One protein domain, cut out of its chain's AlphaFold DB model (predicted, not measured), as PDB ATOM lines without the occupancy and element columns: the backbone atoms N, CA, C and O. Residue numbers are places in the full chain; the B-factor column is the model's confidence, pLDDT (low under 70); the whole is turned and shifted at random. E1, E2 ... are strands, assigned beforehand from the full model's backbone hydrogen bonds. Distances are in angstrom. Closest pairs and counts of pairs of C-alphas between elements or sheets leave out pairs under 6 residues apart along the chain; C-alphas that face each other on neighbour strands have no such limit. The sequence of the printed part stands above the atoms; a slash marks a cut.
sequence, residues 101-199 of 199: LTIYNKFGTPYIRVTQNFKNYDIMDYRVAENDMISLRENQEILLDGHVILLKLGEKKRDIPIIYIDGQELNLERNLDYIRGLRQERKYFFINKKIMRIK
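This is residues 101 to 199 of the 199 residues of an uncharacterized protein of Clostridium sp. (UniProt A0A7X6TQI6). A sandwich of two unequal sheets, partly face to face: a strongly twisted sheet of six strands, and over part of it a small sheet of three, E5, E6 and E7. E9, at one edge of the large sheet, lies beyond the small one, and residues 166 to 181 make the long way back from E7 to E8. The printed part has 99 residues with nine named strands, E1 to E9 along the chain, no named helix, and the class all strand. The large sheet runs E4, E3, E2, E1, E8, E9 and is mixed; the small one runs E5, E6, E7, all antiparallel. The whole is compact, with a radius of gyration of the C-alphas of 12.7 A and spans of 36 by 28 by 26 A.

Begin in the large sheet: find C-alpha 101 at (52.130, 59.787, 150.088), from which E1, residues 101 to 106, runs 16.0 A. E2 is residues 109 to 116, 22.8 A; E3 is residues 119 to 125, 19.9 A; E4 is residues 134 to 136, 6.3 A. E8, residues 182 to 191, is the longest at 26.1 A and bends by 59 degrees at residue 185. E9, residues 194 to 198, covers 13.1 A and ends at C-alpha 198, (59.505, 58.011, 142.792). In the small sheet look for E5, residues 140 to 144, 12.6 A; E6, residues 147 to 152, 16.1 A; and E7, residues 162 to 165, 10.2 A.

E1, E2 and E3 form a meander, each strand the antiparallel neighbour of the one before; look for N 104 and O 111 at 2.9 A, and N 114 and O 121 at 2.8 A. E8 is antiparallel to E1 at 177 degrees, with N 103 and O 186 2.8 A apart. E8 and E9 are a hairpin, with N 189 and O 196 at 2.8 A. At the other edge E4 is parallel to E3, with N 136 and O 124 at 2.8 A. E5, E6 and E7 form a second meander, with N 142 and O 149 at 2.8 A and N 150 and O 164 at 2.9 A. The facing parts of the two sheets are 9.0 A centre to centre, their strands at 29 degrees. The closest C-alphas of E2 and E5, Gln 116 and Leu 144, are 7.0 A apart. E9 and E6 are apart.

The two farthest C-alphas, Arg 180 and Asn 192, are 36.5 A apart. The printed part has no cut. The link from E7 to E8 is long, 16 residues. Mean pLDDT of the printed part is 81.6; residues 118, 131, 157, 180 and 199 are under 70.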
ATOM      1  N   LEU A 101      53.285  60.610 150.415       89.00
ATOM      2  CA  LEU A 101      52.130  59.787 150.088       89.00
ATOM      3  C   LEU A 101      52.624  58.581 149.302       89.00
ATOM      4  O   LEU A 101      53.239  58.724 148.246       89.00
ATOM      5  N   THR A 102      52.375  57.388 149.822       87.94
ATOM      6  CA  THR A 102      52.834  56.132 149.229       87.94
ATOM      7  C   THR A 102      51.640  55.229 148.980       87.94
ATOM      8  O   THR A 102      50.754  55.118 149.819       87.94
ATOM      9  N   ILE A 103      51.603  54.597 147.814       87.81
ATOM     10  CA  ILE A 103      50.547  53.671 147.423       87.81
ATOM     11  C   ILE A 103      51.146  52.275 147.432       87.81
ATOM     12  O   ILE A 103      52.153  52.022 146.764       87.81
ATOM     13  N   TYR A 104      50.512  51.381 148.175       85.06
ATOM     14  CA  TYR A 104      50.929  49.998 148.305       85.06
ATOM     15  C   TYR A 104      49.865  49.056 147.770       85.06
ATOM     16  O   TYR A 104      48.672  49.310 147.896       85.06
ATOM     17  N   ASN A 105      50.326  47.929 147.246       82.31
ATOM     18  CA  ASN A 105      49.534  46.757 146.930       82.31
ATOM     19  C   ASN A 105      49.815  45.679 147.981       82.31
ATOM     20  O   ASN A 105      50.948  45.207 148.088       82.31
ATOM     21  N   LYS A 106      48.806  45.278 148.752       79.81
ATOM     22  CA  LYS A 106      48.885  44.154 149.690       79.81
ATOM     23  C   LYS A 106      47.939  43.062 149.208       79.81
ATOM     24  O   LYS A 106      46.726  43.222 149.281       79.81
ATOM     25  N   PHE A 107      48.466  41.955 148.688       79.00
ATOM     26  CA  PHE A 107      47.646  40.833 148.194       79.00
ATOM     27  C   PHE A 107      46.546  41.228 147.180       79.00
ATOM     28  O   PHE A 107      45.438  40.690 147.218       79.00
ATOM     29  N   GLY A 108      46.820  42.178 146.278       76.12
ATOM     30  CA  GLY A 108      45.835  42.687 145.312       76.12
ATOM     31  C   GLY A 108      44.821  43.671 145.907       76.12
ATOM     32  O   GLY A 108      43.794  43.938 145.285       76.12
ATOM     33  N   THR A 109      45.062  44.168 147.123       82.25
ATOM     34  CA  THR A 109      44.261  45.217 147.762       82.25
ATOM     35  C   THR A 109      45.123  46.458 147.981       82.25
ATOM     36  O   THR A 109      46.166  46.368 148.639       82.25
ATOM     37  N   PRO A 110      44.753  47.605 147.394       84.81
ATOM     38  CA  PRO A 110      45.513  48.826 147.568       84.81
ATOM     39  C   PRO A 110      45.235  49.488 148.910       84.81
ATOM     40  O   PRO A 110      44.087  49.578 149.342       84.81
ATOM     41  N   TYR A 111      46.279  50.048 149.511       87.00
ATOM     42  CA  TYR A 111      46.143  51.017 150.593       87.00
ATOM     43  C   TYR A 111      47.099  52.193 150.384       87.00
ATOM     44  O   TYR A 111      48.111  52.096 149.684       87.00
ATOM     45  N   ILE A 112      46.745  53.329 150.972       88.62
ATOM     46  CA  ILE A 112      47.479  54.584 150.872       88.62
ATOM     47  C   ILE A 112      48.119  54.852 152.223       88.62
ATOM     48  O   ILE A 112      47.425  55.007 153.218       88.62
ATOM     49  N   ARG A 113      49.443  54.954 152.256       88.44
ATOM     50  CA  ARG A 113      50.186  55.415 153.422       88.44
ATOM     51  C   ARG A 113      50.479  56.896 153.284       88.44
ATOM     52  O   ARG A 113      51.190  57.311 152.368       88.44
ATOM     53  N   VAL A 114      49.986  57.678 154.228       88.44
ATOM     54  CA  VAL A 114      50.358  59.077 154.394       88.44
ATOM     55  C   VAL A 114      51.383  59.185 155.509       88.44
ATOM     56  O   VAL A 114      51.136  58.783 156.642       88.44
ATOM     57  N   THR A 115      52.539  59.751 155.196       85.81
ATOM     58  CA  THR A 115      53.591  60.059 156.155       85.81
ATOM     59  C   THR A 115      53.560  61.551 156.454       85.81
ATOM     60  O   THR A 115      53.690  62.361 155.540       85.81
ATOM     61  N   GLN A 116      53.430  61.930 157.723       83.44
ATOM     62  CA  GLN A 116      53.501  63.324 158.171       83.44
ATOM     63  C   GLN A 116      54.050  63.387 159.597       83.44
ATOM     64  O   GLN A 116      53.674  62.576 160.439       83.44
ATOM     65  N   ASN A 117      54.932  64.348 159.894       76.31
ATOM     66  CA  ASN A 117      55.495  64.558 161.240       76.31
ATOM     67  C   ASN A 117      56.065  63.270 161.876       76.31
ATOM     68  O   ASN A 117      55.813  62.985 163.049       76.31
ATOM     69  N   PHE A 118      56.795  62.469 161.090       66.75
ATOM     70  CA  PHE A 118      57.350  61.171 161.507       66.75
ATOM     71  C   PHE A 118      56.297  60.130 161.941       66.75
ATOM     72  O   PHE A 118      56.583  59.235 162.739       66.75
ATOM     73  N   LYS A 119      55.060  60.250 161.450       70.69
ATOM     74  CA  LYS A 119      53.972  59.284 161.643       70.69
ATOM     75  C   LYS A 119      53.504  58.762 160.297       70.69
ATOM     76  O   LYS A 119      53.450  59.532 159.343       70.69
ATOM     77  N   ASN A 120      53.137  57.487 160.260       80.25
ATOM     78  CA  ASN A 120      52.484  56.860 159.120       80.25
ATOM     79  C   ASN A 120      51.012  56.631 159.450       80.25
ATOM     80  O   ASN A 120      50.680  56.197 160.553       80.25
ATOM     81  N   TYR A 121      50.157  56.937 158.487       83.19
ATOM     82  CA  TYR A 121      48.720  56.749 158.537       83.19
ATOM     83  C   TYR A 121      48.331  55.908 157.333       83.19
ATOM     84  O   TYR A 121      48.445  56.370 156.198       83.19
ATOM     85  N   ASP A 122      47.896  54.679 157.585       85.62
ATOM     86  CA  ASP A 122      47.502  53.764 156.524       85.62
ATOM     87  C   ASP A 122      45.991  53.852 156.330       85.62
ATOM     88  O   ASP A 122      45.207  53.605 157.246       85.62
ATOM     89  N   ILE A 123      45.591  54.273 155.136       86.94
ATOM     90  CA  ILE A 123      44.219  54.545 154.734       86.94
ATOM     91  C   ILE A 123      43.830  53.510 153.686       86.94
ATOM     92  O   ILE A 123      44.506  53.352 152.667       86.94
ATOM     93  N   MET A 124      42.722  52.817 153.915       84.81
ATOM     94  CA  MET A 124      42.197  51.822 152.985       84.81
ATOM     95  C   MET A 124      40.691  51.982 152.822       84.81
ATOM     96  O   MET A 124      40.005  52.496 153.702       84.81
ATOM     97  N   ASP A 125      40.161  51.532 151.688       81.25
ATOM     98  CA  ASP A 125      38.721  51.502 151.448       81.25
ATOM     99  C   ASP A 125      37.984  50.733 152.560       81.25
ATOM    100  O   ASP A 125      38.354  49.604 152.905       81.25
ATOM    101  N   TYR A 126      36.918  51.325 153.109       73.75
ATOM    102  CA  TYR A 126      36.149  50.741 154.215       73.75
ATOM    103  C   TYR A 126      35.614  49.332 153.927       73.75
ATOM    104  O   TYR A 126      35.365  48.567 154.857       73.75
ATOM    105  N   ARG A 127      35.420  48.973 152.652       75.12
ATOM    106  CA  ARG A 127      34.903  47.658 152.245       75.12
ATOM    107  C   ARG A 127      35.904  46.534 152.509       75.12
ATOM    108  O   ARG A 127      35.504  45.365 152.501       75.12
ATOM    109  N   VAL A 128      37.183  46.868 152.666       72.88
ATOM    110  CA  VAL A 128      38.294  45.921 152.836       72.88
ATOM    111  C   VAL A 128      39.080  46.195 154.121       72.88
ATOM    112  O   VAL A 128      39.880  45.350 154.502       72.88
ATOM    113  N   ALA A 129      38.898  47.361 154.755       71.62
ATOM    114  CA  ALA A 129      39.729  47.843 155.857       71.62
ATOM    115  C   ALA A 129      39.970  46.783 156.949       71.62
ATOM    116  O   ALA A 129      39.029  46.208 157.496       71.62
ATOM    117  N   GLU A 130      41.247  46.536 157.249       72.00
ATOM    118  CA  GLU A 130      41.691  45.699 158.368       72.00
ATOM    119  C   GLU A 130      41.739  46.537 159.662       72.00
ATOM    120  O   GLU A 130      41.785  47.766 159.597       72.00
ATOM    121  N   ASN A 131      41.746  45.880 160.830       58.66
ATOM    122  CA  ASN A 131      41.532  46.495 162.154       58.66
ATOM    123  C   ASN A 131      42.474  47.661 162.522       58.66
ATOM    124  O   ASN A 131      42.124  48.452 163.394       58.66
ATOM    125  N   ASP A 132      43.613  47.804 161.841       70.88
ATOM    126  CA  ASP A 132      44.624  48.827 162.134       70.88
ATOM    127  C   ASP A 132      44.688  49.953 161.082       70.88
ATOM    128  O   ASP A 132      45.513  50.860 161.196       70.88
ATOM    129  N   MET A 133      43.827  49.921 160.054       79.81
ATOM    130  CA  MET A 133      43.810  50.918 158.978       79.81
ATOM    131  C   MET A 133      42.626  51.878 159.078       79.81
ATOM    132  O   MET A 133      41.496  51.509 159.407       79.81
ATOM    133  N   ILE A 134      42.878  53.137 158.726       82.50
ATOM    134  CA  ILE A 134      41.851  54.168 158.644       82.50
ATOM    135  C   ILE A 134      40.935  53.818 157.473       82.50
ATOM    136  O   ILE A 134      41.336  53.827 156.309       82.50
ATOM    137  N   SER A 135      39.683  53.504 157.793       84.12
ATOM    138  CA  SER A 135      38.664  53.199 156.794       84.12
ATOM    139  C   SER A 135      38.214  54.477 156.087       84.12
ATOM    140  O   SER A 135      37.563  55.330 156.695       84.12
ATOM    141  N   LEU A 136      38.489  54.584 154.793       84.94
ATOM    142  CA  LEU A 136      37.934  55.625 153.940       84.94
ATOM    143  C   LEU A 136      36.461  55.292 153.674       84.94
ATOM    144  O   LEU A 136      36.173  54.406 152.876       84.94
ATOM    145  N   ARG A 137      35.541  55.939 154.398       83.25
ATOM    146  CA  ARG A 137      34.075  55.818 154.219       83.25
ATOM    147  C   ARG A 137      33.480  56.992 153.448       83.25
ATOM    148  O   ARG A 137      32.454  56.847 152.797       83.25
ATOM    149  N   GLU A 138      34.141  58.135 153.542       85.38
ATOM    150  CA  GLU A 138      33.762  59.412 152.951       85.38
ATOM    151  C   GLU A 138      35.021  60.069 152.385       85.38
ATOM    152  O   GLU A 138      36.135  59.607 152.651       85.38
ATOM    153  N   ASN A 139      34.857  61.137 151.606       87.69
ATOM    154  CA  ASN A 139      36.002  61.863 151.071       87.69
ATOM    155  C   ASN A 139      36.838  62.434 152.225       87.69
ATOM    156  O   ASN A 139      36.300  63.101 153.106       87.69
ATOM    157  N   GLN A 140      38.145  62.186 152.206       88.00
ATOM    158  CA  GLN A 140      39.072  62.698 153.211       88.00
ATOM    159  C   GLN A 140      40.006  63.722 152.593       88.00
ATOM    160  O   GLN A 140      40.644  63.457 151.576       88.00
ATOM    161  N   GLU A 141      40.103  64.876 153.238       90.69
ATOM    162  CA  GLU A 141      41.048  65.923 152.884       90.69
ATOM    163  C   GLU A 141      42.222  65.910 153.864       90.69
ATOM    164  O   GLU A 141      42.037  65.888 155.081       90.69
ATOM    165  N   ILE A 142      43.438  65.888 153.326       90.00
ATOM    166  CA  ILE A 142      44.679  65.796 154.088       90.00
ATOM    167  C   ILE A 142      45.617  66.899 153.613       90.00
ATOM    168  O   ILE A 142      45.945  66.982 152.432       90.00
ATOM    169  N   LEU A 143      46.088  67.726 154.545       88.12
ATOM    170  CA  LEU A 143      47.054  68.779 154.259       88.12
ATOM    171  C   LEU A 143      48.485  68.263 154.482       88.12
ATOM    172  O   LEU A 143      48.896  68.044 155.626       88.12
ATOM    173  N   LEU A 144      49.260  68.107 153.404       86.44
ATOM    174  CA  LEU A 144      50.671  67.697 153.441       86.44
ATOM    175  C   LEU A 144      51.575  68.786 152.868       86.44
ATOM    176  O   LEU A 144      51.511  69.087 151.684       86.44
ATOM    177  N   ASP A 145      52.445  69.362 153.703       84.31
ATOM    178  CA  ASP A 145      53.428  70.392 153.307       84.31
ATOM    179  C   ASP A 145      52.832  71.566 152.496       84.31
ATOM    180  O   ASP A 145      53.439  72.096 151.568       84.31
ATOM    181  N   GLY A 146      51.598  71.962 152.828       82.56
ATOM    182  CA  GLY A 146      50.868  73.027 152.132       82.56
ATOM    183  C   GLY A 146      50.125  72.592 150.864       82.56
ATOM    184  O   GLY A 146      49.497  73.446 150.242       82.56
ATOM    185  N   HIS A 147      50.158  71.306 150.510       87.19
ATOM    186  CA  HIS A 147      49.344  70.711 149.450       87.19
ATOM    187  C   HIS A 147      48.075  70.079 150.016       87.19
ATOM    188  O   HIS A 147      48.111  69.424 151.063       87.19
ATOM    189  N   VAL A 148      46.970  70.233 149.294       90.31
ATOM    190  CA  VAL A 148      45.687  69.619 149.641       90.31
ATOM    191  C   VAL A 148      45.561  68.296 148.906       90.31
ATOM    192  O   VAL A 148      45.515  68.252 147.675       90.31
ATOM    193  N   ILE A 149      45.490  67.206 149.662       91.94
ATOM    194  CA  ILE A 149      45.291  65.862 149.132       91.94
ATOM    195  C   ILE A 149      43.868  65.437 149.442       91.94
ATOM    196  O   ILE A 149      43.508  65.260 150.602       91.94
ATOM    197  N   LEU A 150      43.070  65.240 148.399       92.19
ATOM    198  CA  LEU A 150      41.709  64.740 148.528       92.19
ATOM    199  C   LEU A 150      41.671  63.271 148.116       92.19
ATOM    200  O   LEU A 150      41.940  62.928 146.964       92.19
ATOM    201  N   LEU A 151      41.306  62.413 149.060       91.06
ATOM    202  CA  LEU A 151      41.068  60.993 148.850       91.06
ATOM    203  C   LEU A 151      39.571  60.760 148.678       91.06
ATOM    204  O   LEU A 151      38.784  61.104 149.559       91.06
ATOM    205  N   LYS A 152      39.175  60.153 147.563       89.50
ATOM    206  CA  LYS A 152      37.807  59.682 147.327       89.50
ATOM    207  C   LYS A 152      37.786  58.169 147.207       89.50
ATOM    208  O   LYS A 152      38.775  57.551 146.817       89.50
ATOM    209  N   LEU A 153      36.638  57.576 147.514       85.56
ATOM    210  CA  LEU A 153      36.412  56.144 147.340       85.56
ATOM    211  C   LEU A 153      36.725  55.702 145.906       85.56
ATOM    212  O   LEU A 153      36.388  56.394 144.943       85.56
ATOM    213  N   GLY A 154      37.352  54.533 145.777       79.94
ATOM    214  CA  GLY A 154      37.486  53.863 144.488       79.94
ATOM    215  C   GLY A 154      36.120  53.389 143.988       79.94
ATOM    216  O   GLY A 154      35.215  53.102 144.779       79.94
ATOM    217  N   GLU A 155      35.960  53.270 142.672       78.81
ATOM    218  CA  GLU A 155      34.699  52.814 142.072       78.81
ATOM    219  C   GLU A 155      34.360  51.389 142.544       78.81
ATOM    220  O   GLU A 155      33.238  51.109 142.978       78.81
ATOM    221  N   LYS A 156      35.354  50.494 142.576       77.69
ATOM    222  CA  LYS A 156      35.214  49.117 143.066       77.69
ATOM    223  C   LYS A 156      35.971  48.878 144.367       77.69
ATOM    224  O   LYS A 156      36.906  49.581 144.725       77.69
ATOM    225  N   LYS A 157      35.589  47.795 145.051       68.25
ATOM    226  CA  LYS A 157      36.137  47.369 146.351       68.25
ATOM    227  C   LYS A 157      37.665  47.189 146.374       68.25
ATOM    228  O   LYS A 157      38.251  47.317 147.438       68.25
ATOM    229  N   ARG A 158      38.295  46.846 145.247       71.94
ATOM    230  CA  ARG A 158      39.754  46.640 145.137       71.94
ATOM    231  C   ARG A 158      40.453  47.717 144.312       71.94
ATOM    232  O   ARG A 158      41.636  47.571 144.026       71.94
ATOM    233  N   ASP A 159      39.732  48.768 143.936       77.25
ATOM    234  CA  ASP A 159      40.344  49.863 143.204       77.25
ATOM    235  C   ASP A 159      41.145  50.732 144.167       77.25
ATOM    236  O   ASP A 159      40.789  50.896 145.339       77.25
ATOM    237  N   ILE A 160      42.225  51.320 143.658       77.81
ATOM    238  CA  ILE A 160      42.933  52.366 144.394       77.81
ATOM    239  C   ILE A 160      41.946  53.522 144.621       77.81
ATOM    240  O   ILE A 160      41.278  53.928 143.661       77.81
ATOM    241  N   PRO A 161      41.844  54.077 145.845       84.19
ATOM    242  CA  PRO A 161      41.085  55.300 146.069       84.19
ATOM    243  C   PRO A 161      41.525  56.396 145.094       84.19
ATOM    244  O   PRO A 161      42.710  56.508 144.773       84.19
ATOM    245  N   ILE A 162      40.584  57.205 144.608       87.50
ATOM    246  CA  ILE A 162      40.904  58.295 143.683       87.50
ATOM    247  C   ILE A 162      41.604  59.392 144.484       87.50
ATOM    248  O   ILE A 162      41.069  59.879 145.480       87.50
ATOM    249  N   ILE A 163      42.802  59.776 144.049       89.31
ATOM    250  CA  ILE A 163      43.651  60.739 144.753       89.31
ATOM    251  C   ILE A 163      43.743  62.007 143.917       89.31
ATOM    252  O   ILE A 163      44.204  61.957 142.777       89.31
ATOM    253  N   TYR A 164      43.369  63.142 144.498       90.69
ATOM    254  CA  TYR A 164      43.644  64.461 143.940       90.69
ATOM    255  C   TYR A 164      44.734  65.142 144.761       90.69
ATOM    256  O   TYR A 164      44.687  65.088 145.988       90.69
ATOM    257  N   ILE A 165      45.681  65.806 144.099       89.88
ATOM    258  CA  ILE A 165      46.632  66.720 144.737       89.88
ATOM    259  C   ILE A 165      46.398  68.114 144.157       89.88
ATOM    260  O   ILE A 165      46.449  68.283 142.940       89.88
ATOM    261  N   ASP A 166      46.092  69.090 145.011       89.31
ATOM    262  CA  ASP A 166      45.756  70.473 144.635       89.31
ATOM    263  C   ASP A 166      44.695  70.557 143.520       89.31
ATOM    264  O   ASP A 166      44.781  71.350 142.583       89.31
ATOM    265  N   GLY A 167      43.690  69.678 143.595       86.88
ATOM    266  CA  GLY A 167      42.597  69.593 142.621       86.88
ATOM    267  C   GLY A 167      42.913  68.811 141.340       86.88
ATOM    268  O   GLY A 167      42.004  68.582 140.545       86.88
ATOM    269  N   GLN A 168      44.149  68.342 141.139       88.62
ATOM    270  CA  GLN A 168      44.523  67.505 139.994       88.62
ATOM    271  C   GLN A 168      44.466  66.016 140.346       88.62
ATOM    272  O   GLN A 168      45.111  65.576 141.296       88.62
ATOM    273  N   GLU A 169      43.722  65.225 139.568       88.31
ATOM    274  CA  GLU A 169      43.648  63.769 139.751       88.31
ATOM    275  C   GLU A 169      44.979  63.101 139.381       88.31
ATOM    276  O   GLU A 169      45.532  63.317 138.298       88.31
ATOM    277  N   LEU A 170      45.486  62.240 140.261       86.00
ATOM    278  CA  LEU A 170      46.628  61.395 139.948       86.00
ATOM    279  C   LEU A 170      46.204  60.288 138.986       86.00
ATOM    280  O   LEU A 170      45.431  59.401 139.340       86.00
ATOM    281  N   ASN A 171      46.797  60.278 137.792       81.88
ATOM    282  CA  ASN A 171      46.568  59.204 136.832       81.88
ATOM    283  C   ASN A 171      47.270  57.908 137.292       81.88
ATOM    284  O   ASN A 171      48.488  57.723 137.126       81.88
ATOM    285  N   LEU A 172      46.496  57.049 137.953       80.19
ATOM    286  CA  LEU A 172      46.892  55.783 138.558       80.19
ATOM    287  C   LEU A 172      46.183  54.634 137.844       80.19
ATOM    288  O   LEU A 172      45.018  54.747 137.470       80.19
ATOM    289  N   GLU A 173      46.883  53.516 137.682       78.44
ATOM    290  CA  GLU A 173      46.256  52.291 137.203       78.44
ATOM    291  C   GLU A 173      45.343  51.763 138.312       78.44
ATOM    292  O   GLU A 173      45.796  51.503 139.424       78.44
ATOM    293  N   ARG A 174      44.033  51.723 138.048       72.56
ATOM    294  CA  ARG A 174      43.026  51.528 139.104       72.56
ATOM    295  C   ARG A 174      42.926  50.079 139.574       72.56
ATOM    296  O   ARG A 174      42.619  49.859 140.740       72.56
ATOM    297  N   ASN A 175      43.230  49.124 138.695       73.62
ATOM    298  CA  ASN A 175      43.336  47.711 139.038       73.62
ATOM    299  C   ASN A 175      44.797  47.357 139.275       73.62
ATOM    300  O   ASN A 175      45.619  47.491 138.374       73.62
ATOM    301  N   LEU A 176      45.093  46.865 140.472       76.88
ATOM    302  CA  LEU A 176      46.392  46.292 140.778       76.88
ATOM    303  C   LEU A 176      46.313  44.772 140.700       76.88
ATOM    304  O   LEU A 176      45.373  44.160 141.215       76.88
ATOM    305  N   ASP A 177      47.323  44.164 140.086       80.44
ATOM    306  CA  ASP A 177      47.428  42.713 140.018       80.44
ATOM    307  C   ASP A 177      47.571  42.097 141.411       80.44
ATOM    308  O   ASP A 177      48.157  42.673 142.337       80.44
ATOM    309  N   TYR A 178      47.064  40.873 141.560       77.50
ATOM    310  CA  TYR A 178      47.330  40.098 142.761       77.50
ATOM    311  C   TYR A 178      48.814  39.746 142.833       77.50
ATOM    312  O   TYR A 178      49.364  39.092 141.947       77.50
ATOM    313  N   ILE A 179      49.439  40.106 143.947       72.62
ATOM    314  CA  ILE A 179      50.814  39.734 144.264       72.62
ATOM    315  C   ILE A 179      50.862  38.949 145.570       72.62
ATOM    316  O   ILE A 179      50.086  39.183 146.497       72.62
ATOM    317  N   ARG A 180      51.808  38.017 145.677       64.69
ATOM    318  CA  ARG A 180      52.066  37.302 146.932       64.69
ATOM    319  C   ARG A 180      52.939  38.165 147.842       64.69
ATOM    320  O   ARG A 180      54.146  37.961 147.908       64.69
ATOM    321  N   GLY A 181      52.322  39.132 148.518       70.06
ATOM    322  CA  GLY A 181      52.984  39.966 149.520       70.06
ATOM    323  C   GLY A 181      52.593  41.439 149.446       70.06
ATOM    324  O   GLY A 181      51.454  41.774 149.119       70.06
ATOM    325  N   LEU A 182      53.562  42.294 149.777       74.56
ATOM    326  CA  LEU A 182      53.460  43.750 149.769       74.56
ATOM    327  C   LEU A 182      54.369  44.319 148.674       74.56
ATOM    328  O   LEU A 182      55.545  43.964 148.605       74.56
ATOM    329  N   ARG A 183      53.845  45.229 147.853       77.12
ATOM    330  CA  ARG A 183      54.623  45.979 146.860       77.12
ATOM    331  C   ARG A 183      54.295  47.457 146.952       77.12
ATOM    332  O   ARG A 183      53.129  47.830 147.032       77.12
ATOM    333  N   GLN A 184      55.325  48.289 146.907       82.00
ATOM    334  CA  GLN A 184      55.168  49.722 146.706       82.00
ATOM    335  C   GLN A 184      54.906  49.982 145.217       82.00
ATOM    336  O   GLN A 184      55.733  49.621 144.383       82.00
ATOM    337  N   GLU A 185      53.773  50.598 144.886       83.88
ATOM    338  CA  GLU A 185      53.404  50.906 143.497       83.88
ATOM    339  C   GLU A 185      53.870  52.302 143.084       83.88
ATOM    340  O   GLU A 185      54.364  52.502 141.975       83.88
ATOM    341  N   ARG A 186      53.700  53.294 143.968       86.25
ATOM    342  CA  ARG A 186      54.166  54.673 143.752       86.25
ATOM    343  C   ARG A 186      54.453  55.371 145.068       86.25
ATOM    344  O   ARG A 186      53.761  55.137 146.056       86.25
ATOM    345  N   LYS A 187      55.405  56.302 145.044       86.56
ATOM    346  CA  LYS A 187      55.717  57.172 146.179       86.56
ATOM    347  C   LYS A 187      55.849  58.625 145.740       86.56
ATOM    348  O   LYS A 187      56.503  58.923 144.742       86.56
ATOM    349  N   TYR A 188      55.241  59.524 146.499       88.00
ATOM    350  CA  TYR A 188      55.296  60.967 146.310       88.00
ATOM    351  C   TYR A 188      55.874  61.599 147.573       88.00
ATOM    352  O   TYR A 188      55.375  61.353 148.667       88.00
ATOM    353  N   PHE A 189      56.925  62.395 147.425       87.56
ATOM    354  CA  PHE A 189      57.510  63.195 148.496       87.56
ATOM    355  C   PHE A 189      57.130  64.655 148.313       87.56
ATOM    356  O   PHE A 189      57.160  65.163 147.190       87.56
ATOM    357  N   PHE A 190      56.832  65.326 149.418       85.50
ATOM    358  CA  PHE A 190      56.501  66.743 149.431       85.50
ATOM    359  C   PHE A 190      57.618  67.490 150.156       85.50
ATOM    360  O   PHE A 190      57.913  67.193 151.315       85.50
ATOM    361  N   ILE A 191      58.297  68.391 149.441       81.75
ATOM    362  CA  ILE A 191      59.383  69.212 149.986       81.75
ATOM    363  C   ILE A 191      59.234  70.641 149.474       81.75
ATOM    364  O   ILE A 191      59.372  70.884 148.273       81.75
ATOM    365  N   ASN A 192      59.037  71.598 150.381       74.38
ATOM    366  CA  ASN A 192      58.981  73.031 150.079       74.38
ATOM    367  C   ASN A 192      57.994  73.348 148.944       74.38
ATOM    368  O   ASN A 192      58.338  74.065 147.998       74.38
ATOM    369  N   LYS A 193      56.777  72.796 149.020       72.94
ATOM    370  CA  LYS A 193      55.719  72.940 147.998       72.94
ATOM    371  C   LYS A 193      56.022  72.298 146.632       72.94
ATOM    372  O   LYS A 193      55.365  72.604 145.634       72.94
ATOM    373  N   LYS A 194      57.049  71.450 146.543       81.19
ATOM    374  CA  LYS A 194      57.334  70.637 145.356       81.19
ATOM    375  C   LYS A 194      56.955  69.189 145.614       81.19
ATOM    376  O   LYS A 194      57.262  68.640 146.670       81.19
ATOM    377  N   ILE A 195      56.376  68.562 144.595       83.94
ATOM    378  CA  ILE A 195      56.010  67.148 144.601       83.94
ATOM    379  C   ILE A 195      57.060  66.384 143.795       83.94
ATOM    380  O   ILE A 195      57.215  66.598 142.592       83.94
ATOM    381  N   MET A 196      57.787  65.482 144.448       84.69
ATOM    382  CA  MET A 196      58.729  64.570 143.802       84.69
ATOM    383  C   MET A 196      58.128  63.176 143.716       84.69
ATOM    384  O   MET A 196      57.711  62.608 144.723       84.69
ATOM    385  N   ARG A 197      58.106  62.605 142.512       81.19
ATOM    386  CA  ARG A 197      57.589  61.259 142.267       81.19
ATOM    387  C   ARG A 197      58.736  60.265 142.149       81.19
ATOM    388  O   ARG A 197      59.612  60.433 141.307       81.19
ATOM    389  N   ILE A 198      58.658  59.193 142.926       75.88
ATOM    390  CA  ILE A 198      59.505  58.011 142.792       75.88
ATOM    391  C   ILE A 198      58.630  56.884 142.237       75.88
ATOM    392  O   ILE A 198      57.532  56.624 142.746       75.88
ATOM    393  N   LYS A 199      59.083  56.299 141.126       58.06
ATOM    394  CA  LYS A 199      58.513  55.078 140.552       58.06
ATOM    395  C   LYS A 199      59.162  53.871 141.205       58.06
ATOM    396  O   LYS A 199      60.397  53.923 141.381       58.06
TER     397      LYS A 199